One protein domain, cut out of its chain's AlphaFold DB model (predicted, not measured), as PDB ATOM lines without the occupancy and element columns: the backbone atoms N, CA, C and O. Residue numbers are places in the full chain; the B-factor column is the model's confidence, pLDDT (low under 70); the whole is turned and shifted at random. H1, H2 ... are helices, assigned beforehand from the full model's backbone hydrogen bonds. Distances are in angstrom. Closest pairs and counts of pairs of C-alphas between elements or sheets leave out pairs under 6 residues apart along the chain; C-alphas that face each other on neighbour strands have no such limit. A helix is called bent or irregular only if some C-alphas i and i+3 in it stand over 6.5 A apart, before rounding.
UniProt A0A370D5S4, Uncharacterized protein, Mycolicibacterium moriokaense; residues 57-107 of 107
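AT A GLANCE: This is residues 57 to 107 of the 107 residues of an uncharacterized protein of Mycolicibacterium moriokaense (UniProt A0A370D5S4). One long, kinked helix, H2, makes most of the length, and the short helix H1 folds back near its first end, so that the two form a lopsided, loose V. Residues 57 to 65, with no named element, lead into H1, and residues 101 to 107 form a tail at the far end of H2. The printed part has 51 residues with two named helices, H1 then H2, and no named strand; its class is all helix. It is loose, with a radius of gyration of the C-alphas of 12.3 A, and elongated, spanning 34 by 21 by 15 A.

HOW THE PARTS SIT: Begin with H2, residues 79 to 100, and look near residue 86 for a kink of 31 degrees. H2 is irregular: C-alphas 80 and 83 are 8.7 A apart, and its line is a rough one. Then turn to H1, residues 66 to 74, which is close to H2 but not clearly touching; their closest C-alphas, those of Ile 73 and Asp 79, are 7.5 A apart. The two run opposite ways at a shallow tilt of 34 degrees, only just short of steep. In H1 every O i to N i+4 pair is within hydrogen-bond range; in H2, 15 of 18 are.

IN THESE COORDINATES: Find C-alpha 79 at (29.049, -28.463, 8.364); from there H2 runs 30.1 A to C-alpha 100 at (7.887, -47.317, -1.840). Go back to C-alpha 66 at (24.436, -39.171, -3.716), where H1 begins; it runs 12.1 A to C-alpha 74.

THE WHOLE: The C-alphas farthest apart, those of Ala 75 and Pro 107, the chain's last residue, are 35.3 A apart. The printed part has no cut, and the link from H1 to H2 is tight. The mean pLDDT of the printed part is 93.8; look at residue 107 for the one value under 70.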
ATOM      1  N   ALA A  57      13.859 -35.389 -10.186       87.81
ATOM      2  CA  ALA A  57      14.755 -35.864  -9.143       87.81
ATOM      3  C   ALA A  57      15.073 -34.721  -8.155       87.81
ATOM      4  O   ALA A  57      15.283 -33.576  -8.578       87.81
ATOM      5  N   PRO A  58      15.104 -34.987  -6.837       90.88
ATOM      6  CA  PRO A  58      15.464 -33.970  -5.862       90.88
ATOM      7  C   PRO A  58      16.880 -33.430  -6.107       90.88
ATOM      8  O   PRO A  58      17.829 -34.202  -6.131       90.88
ATOM      9  N   ASP A  59      17.024 -32.104  -6.224       93.62
ATOM     10  CA  ASP A  59      18.346 -31.459  -6.212       93.62
ATOM     11  C   ASP A  59      19.150 -31.862  -4.968       93.62
ATOM     12  O   ASP A  59      18.654 -31.724  -3.839       93.62
ATOM     13  N   LEU A  60      20.375 -32.331  -5.218       96.19
ATOM     14  CA  LEU A  60      21.351 -32.809  -4.245       96.19
ATOM     15  C   LEU A  60      22.330 -31.692  -3.870       96.19
ATOM     16  O   LEU A  60      23.523 -31.941  -3.786       96.19
ATOM     17  N   LEU A  61      21.855 -30.456  -3.678       95.62
ATOM     18  CA  LEU A  61      22.695 -29.286  -3.375       95.62
ATOM     19  C   LEU A  61      23.765 -29.012  -4.450       95.62
ATOM     20  O   LEU A  61      24.852 -28.525  -4.137       95.62
ATOM     21  N   GLY A  62      23.467 -29.331  -5.713       95.31
ATOM     22  CA  GLY A  62      24.400 -29.186  -6.832       95.31
ATOM     23  C   GLY A  62      25.429 -30.311  -7.000       95.31
ATOM     24  O   GLY A  62      26.256 -30.220  -7.907       95.31
ATOM     25  N   PHE A  63      25.392 -31.369  -6.182       96.75
ATOM     26  CA  PHE A  63      26.193 -32.575  -6.418       96.75
ATOM     27  C   PHE A  63      25.588 -33.427  -7.543       96.75
ATOM     28  O   PHE A  63      24.370 -33.451  -7.731       96.75
ATOM     29  N   ALA A  64      26.443 -34.121  -8.300       94.88
ATOM     30  CA  ALA A  64      26.012 -34.922  -9.445       94.88
ATOM     31  C   ALA A  64      25.218 -36.163  -9.015       94.88
ATOM     32  O   ALA A  64      24.267 -36.556  -9.692       94.88
ATOM     33  N   ASP A  65      25.596 -36.756  -7.881       95.56
ATOM     34  CA  ASP A  65      24.937 -37.916  -7.300       95.56
ATOM     35  C   ASP A  65      25.053 -37.955  -5.762       95.56
ATOM     36  O   ASP A  65      25.648 -37.094  -5.104       95.56
ATOM     37  N   GLU A  66      24.428 -38.970  -5.165       95.94
ATOM     38  CA  GLU A  66      24.436 -39.171  -3.716       95.94
ATOM     39  C   GLU A  66      25.793 -39.633  -3.176       95.94
ATOM     40  O   GLU A  66      26.061 -39.443  -1.988       95.94
ATOM     41  N   ALA A  67      26.646 -40.239  -4.006       97.81
ATOM     42  CA  ALA A  67      27.970 -40.674  -3.582       97.81
ATOM     43  C   ALA A  67      28.879 -39.462  -3.350       97.81
ATOM     44  O   ALA A  67      29.534 -39.391  -2.303       97.81
ATOM     45  N   ASP A  68      28.837 -38.487  -4.259       97.62
ATOM     46  CA  ASP A  68      29.523 -37.201  -4.144       97.62
ATOM     47  C   ASP A  68      29.011 -36.398  -2.940       97.62
ATOM     48  O   ASP A  68      29.804 -35.951  -2.104       97.62
ATOM     49  N   LEU A  69      27.684 -36.291  -2.778       97.31
ATOM     50  CA  LEU A  69      27.076 -35.637  -1.615       97.31
ATOM     51  C   LEU A  69      27.522 -36.308  -0.305       97.31
ATOM     52  O   LEU A  69      27.941 -35.637   0.641       97.31
ATOM     53  N   ALA A  70      27.476 -37.640  -0.234       97.75
ATOM     54  CA  ALA A  70      27.877 -38.375   0.960       97.75
ATOM     55  C   ALA A  70      29.379 -38.238   1.258       97.75
ATOM     56  O   ALA A  70      29.774 -38.227   2.427       97.75
ATOM     57  N   ALA A  71      30.226 -38.136   0.230       98.19
ATOM     58  CA  ALA A  71      31.649 -37.864   0.397       98.19
ATOM     59  C   ALA A  71      31.889 -36.465   0.986       98.19
ATOM     60  O   ALA A  71      32.655 -36.345   1.942       98.19
ATOM     61  N   ALA A  72      31.188 -35.439   0.491       97.69
ATOM     62  CA  ALA A  72      31.284 -34.072   1.002       97.69
ATOM     63  C   ALA A  72      30.823 -33.954   2.465       97.69
ATOM     64  O   ALA A  72      31.515 -33.328   3.270       97.69
ATOM     65  N   ILE A  73      29.715 -34.616   2.829       97.12
ATOM     66  CA  ILE A  73      29.241 -34.695   4.223       97.12
ATOM     67  C   ILE A  73      30.318 -35.322   5.114       97.12
ATOM     68  O   ILE A  73      30.667 -34.767   6.150       97.12
ATOM     69  N   ARG A  74      30.888 -36.468   4.715       97.88
ATOM     70  CA  ARG A  74      31.930 -37.145   5.511       97.88
ATOM     71  C   ARG A  74      33.213 -36.328   5.649       97.88
ATOM     72  O   ARG A  74      33.918 -36.491   6.639       97.88
ATOM     73  N   ALA A  75      33.523 -35.488   4.667       97.75
ATOM     74  CA  ALA A  75      34.675 -34.596   4.701       97.75
ATOM     75  C   ALA A  75      34.451 -33.337   5.567       97.75
ATOM     76  O   ALA A  75      35.384 -32.551   5.715       97.75
ATOM     77  N   GLY A  76      33.244 -33.126   6.110       97.50
ATOM     78  CA  GLY A  76      32.876 -31.917   6.859       97.50
ATOM     79  C   GLY A  76      32.682 -30.680   5.974       97.50
ATOM     80  O   GLY A  76      32.592 -29.560   6.466       97.50
ATOM     81  N   GLY A  77      32.612 -30.856   4.649       96.62
ATOM     82  CA  GLY A  77      32.525 -29.750   3.689       96.62
ATOM     83  C   GLY A  77      31.173 -29.030   3.656       96.62
ATOM     84  O   GLY A  77      31.007 -28.110   2.864       96.62
ATOM     85  N   LEU A  78      30.207 -29.475   4.466       96.81
ATOM     86  CA  LEU A  78      28.841 -28.946   4.533       96.81
ATOM     87  C   LEU A  78      28.405 -28.631   5.978       96.81
ATOM     88  O   LEU A  78      27.221 -28.394   6.227       96.81
ATOM     89  N   ASP A  79      29.340 -28.644   6.934       95.94
ATOM     90  CA  ASP A  79      29.049 -28.463   8.364       95.94
ATOM     91  C   ASP A  79      28.518 -27.053   8.680       95.94
ATOM     92  O   ASP A  79      27.739 -26.871   9.615       95.94
ATOM     93  N   ASP A  80      28.878 -26.060   7.865       97.06
ATOM     94  CA  ASP A  80      28.382 -24.682   7.940       97.06
ATOM     95  C   ASP A  80      26.937 -24.521   7.432       97.06
ATOM     96  O   ASP A  80      26.310 -23.485   7.655       97.06
ATOM     97  N   ARG A  81      26.387 -25.548   6.774       95.94
ATOM     98  CA  ARG A  81      25.052 -25.553   6.160       95.94
ATOM     99  C   ARG A  81      24.249 -26.811   6.504       95.94
ATOM    100  O   ARG A  81      23.462 -27.305   5.695       95.94
ATOM    101  N   ALA A  82      24.408 -27.320   7.726       94.56
ATOM    102  CA  ALA A  82      23.751 -28.543   8.195       94.56
ATOM    103  C   ALA A  82      22.217 -28.551   8.005       94.56
ATOM    104  O   ALA A  82      21.642 -29.588   7.662       94.56
ATOM    105  N   ASP A  83      21.544 -27.408   8.169       96.88
ATOM    106  CA  ASP A  83      20.094 -27.301   7.958       96.88
ATOM    107  C   ASP A  83      19.690 -27.556   6.498       96.88
ATOM    108  O   ASP A  83      18.710 -28.264   6.240       96.88
ATOM    109  N   ASP A  84      20.479 -27.060   5.542       96.88
ATOM    110  CA  ASP A  84      20.253 -27.284   4.113       96.88
ATOM    111  C   ASP A  84      20.468 -28.756   3.749       96.88
ATOM    112  O   ASP A  84      19.670 -29.343   3.010       96.88
ATOM    113  N   VAL A  85      21.500 -29.387   4.327       97.19
ATOM    114  CA  VAL A  85      21.747 -30.830   4.186       97.19
ATOM    115  C   VAL A  85      20.550 -31.621   4.700       97.19
ATOM    116  O   VAL A  85      20.008 -32.469   3.989       97.19
ATOM    117  N   MET A  86      20.066 -31.315   5.903       96.94
ATOM    118  CA  MET A  86      18.914 -32.002   6.478       96.94
ATOM    119  C   MET A  86      17.633 -31.787   5.663       96.94
ATOM    120  O   MET A  86      16.840 -32.721   5.509       96.94
ATOM    121  N   ALA A  87      17.410 -30.591   5.117       96.25
ATOM    122  CA  ALA A  87      16.284 -30.320   4.228       96.25
ATOM    123  C   ALA A  87      16.378 -31.129   2.921       96.25
ATOM    124  O   ALA A  87      15.384 -31.726   2.495       96.25
ATOM    125  N   CYS A  88      17.572 -31.206   2.324       96.31
ATOM    126  CA  CYS A  88      17.858 -32.015   1.142       96.31
ATOM    127  C   CYS A  88      17.579 -33.506   1.389       96.31
ATOM    128  O   CYS A  88      16.779 -34.114   0.675       96.31
ATOM    129  N   LEU A  89      18.148 -34.083   2.451       95.75
ATOM    130  CA  LEU A  89      17.963 -35.499   2.787       95.75
ATOM    131  C   LEU A  89      16.496 -35.840   3.077       95.75
ATOM    132  O   LEU A  89      15.995 -36.867   2.618       95.75
ATOM    133  N   ARG A  90      15.760 -34.963   3.776       95.06
ATOM    134  CA  ARG A  90      14.318 -35.158   4.005       95.06
ATOM    135  C   ARG A  90      13.522 -35.140   2.704       95.06
ATOM    136  O   ARG A  90      12.613 -35.952   2.560       95.06
ATOM    137  N   ARG A  91      13.837 -34.241   1.763       94.50
ATOM    138  CA  ARG A  91      13.200 -34.221   0.433       94.50
ATOM    139  C   ARG A  91      13.457 -35.523  -0.323       94.50
ATOM    140  O   ARG A  91      12.508 -36.105  -0.839       94.50
ATOM    141  N   LEU A  92      14.702 -35.996  -0.327       94.81
ATOM    142  CA  LEU A  92      15.091 -37.249  -0.974       94.81
ATOM    143  C   LEU A  92      14.343 -38.455  -0.388       94.81
ATOM    144  O   LEU A  92      13.742 -39.239  -1.120       94.81
ATOM    145  N   VAL A  93      14.325 -38.577   0.941       94.31
ATOM    146  CA  VAL A  93      13.637 -39.676   1.631       94.31
ATOM    147  C   VAL A  93      12.126 -39.610   1.412       94.31
ATOM    148  O   VAL A  93      11.526 -40.636   1.111       94.31
ATOM    149  N   ARG A  94      11.504 -38.427   1.493       92.81
ATOM    150  CA  ARG A  94      10.067 -38.272   1.204       92.81
ATOM    151  C   ARG A  94       9.730 -38.686  -0.220       92.81
ATOM    152  O   ARG A  94       8.778 -39.430  -0.410       92.81
ATOM    153  N   HIS A  95      10.525 -38.268  -1.204       93.25
ATOM    154  CA  HIS A  95      10.330 -38.683  -2.592       93.25
ATOM    155  C   HIS A  95      10.323 -40.218  -2.710       93.25
ATOM    156  O   HIS A  95       9.339 -40.788  -3.181       93.25
ATOM    157  N   ARG A  96      11.325 -40.901  -2.140       93.81
ATOM    158  CA  ARG A  96      11.386 -42.375  -2.110       93.81
ATOM    159  C   ARG A  96      10.205 -43.013  -1.379       93.81
ATOM    160  O   ARG A  96       9.642 -43.988  -1.864       93.81
ATOM    161  N   LEU A  97       9.802 -42.470  -0.230       94.19
ATOM    162  CA  LEU A  97       8.680 -42.998   0.551       94.19
ATOM    163  C   LEU A  97       7.353 -42.871  -0.191       94.19
ATOM    164  O   LEU A  97       6.574 -43.817  -0.175       94.19
ATOM    165  N   THR A  98       7.116 -41.771  -0.912       92.56
ATOM    166  CA  THR A  98       5.884 -41.614  -1.707       92.56
ATOM    167  C   THR A  98       5.726 -42.691  -2.783       92.56
ATOM    168  O   THR A  98       4.611 -42.949  -3.222       92.56
ATOM    169  N   ILE A  99       6.827 -43.333  -3.180       94.69
ATOM    170  CA  ILE A  99       6.856 -44.429  -4.143       94.69
ATOM    171  C   ILE A  99       6.845 -45.788  -3.440       94.69
ATOM    172  O   ILE A  99       5.986 -46.627  -3.710       94.69
ATOM    173  N   ALA A 100       7.760 -46.025  -2.504       94.25
ATOM    174  CA  ALA A 100       7.887 -47.317  -1.840       94.25
ATOM    175  C   ALA A 100       6.693 -47.618  -0.922       94.25
ATOM    176  O   ALA A 100       6.173 -48.733  -0.918       94.25
ATOM    177  N   HIS A 101       6.232 -46.616  -0.173       91.00
ATOM    178  CA  HIS A 101       5.165 -46.760   0.808       91.00
ATOM    179  C   HIS A 101       4.312 -45.478   0.912       91.00
ATOM    180  O   HIS A 101       4.476 -44.688   1.846       91.00
ATOM    181  N   PRO A 102       3.391 -45.258  -0.047       88.62
ATOM    182  CA  PRO A 102       2.518 -44.089  -0.041       88.62
ATOM    183  C   PRO A 102       1.760 -43.947   1.288       88.62
ATOM    184  O   PRO A 102       1.180 -44.920   1.771       88.62
ATOM    185  N   GLY A 103       1.764 -42.741   1.865       85.81
ATOM    186  CA  GLY A 103       1.095 -42.430   3.134       85.81
ATOM    187  C   GLY A 103       1.925 -42.687   4.396       85.81
ATOM    188  O   GLY A 103       1.473 -42.347   5.480       85.81
ATOM    189  N   TYR A 104       3.142 -43.233   4.288       87.62
ATOM    190  CA  TYR A 104       3.996 -43.497   5.456       87.62
ATOM    191  C   TYR A 104       4.442 -42.231   6.209       87.62
ATOM    192  O   TYR A 104       4.799 -42.284   7.382       87.62
ATOM    193  N   ASP A 105       4.454 -41.085   5.536       80.81
ATOM    194  CA  ASP A 105       4.778 -39.783   6.116       80.81
ATOM    195  C   ASP A 105       3.557 -39.049   6.704       80.81
ATOM    196  O   ASP A 105       3.695 -37.910   7.156       80.81
ATOM    197  N   GLN A 106       2.382 -39.693   6.716       81.38
ATOM    198  CA  GLN A 106       1.148 -39.183   7.318       81.38
ATOM    199  C   GLN A 106       0.946 -39.780   8.729       81.38
ATOM    200  O   GLN A 106       1.257 -40.955   8.929       81.38
ATOM    201  N   PRO A 107       0.482 -38.982   9.711       64.19
ATOM    202  CA  PRO A 107       0.259 -39.425  11.091       64.19
ATOM    203  C   PRO A 107      -0.956 -40.346  11.271       64.19
ATOM    204  O   PRO A 107      -1.923 -40.228  10.485       64.19
TER     205      PRO A 107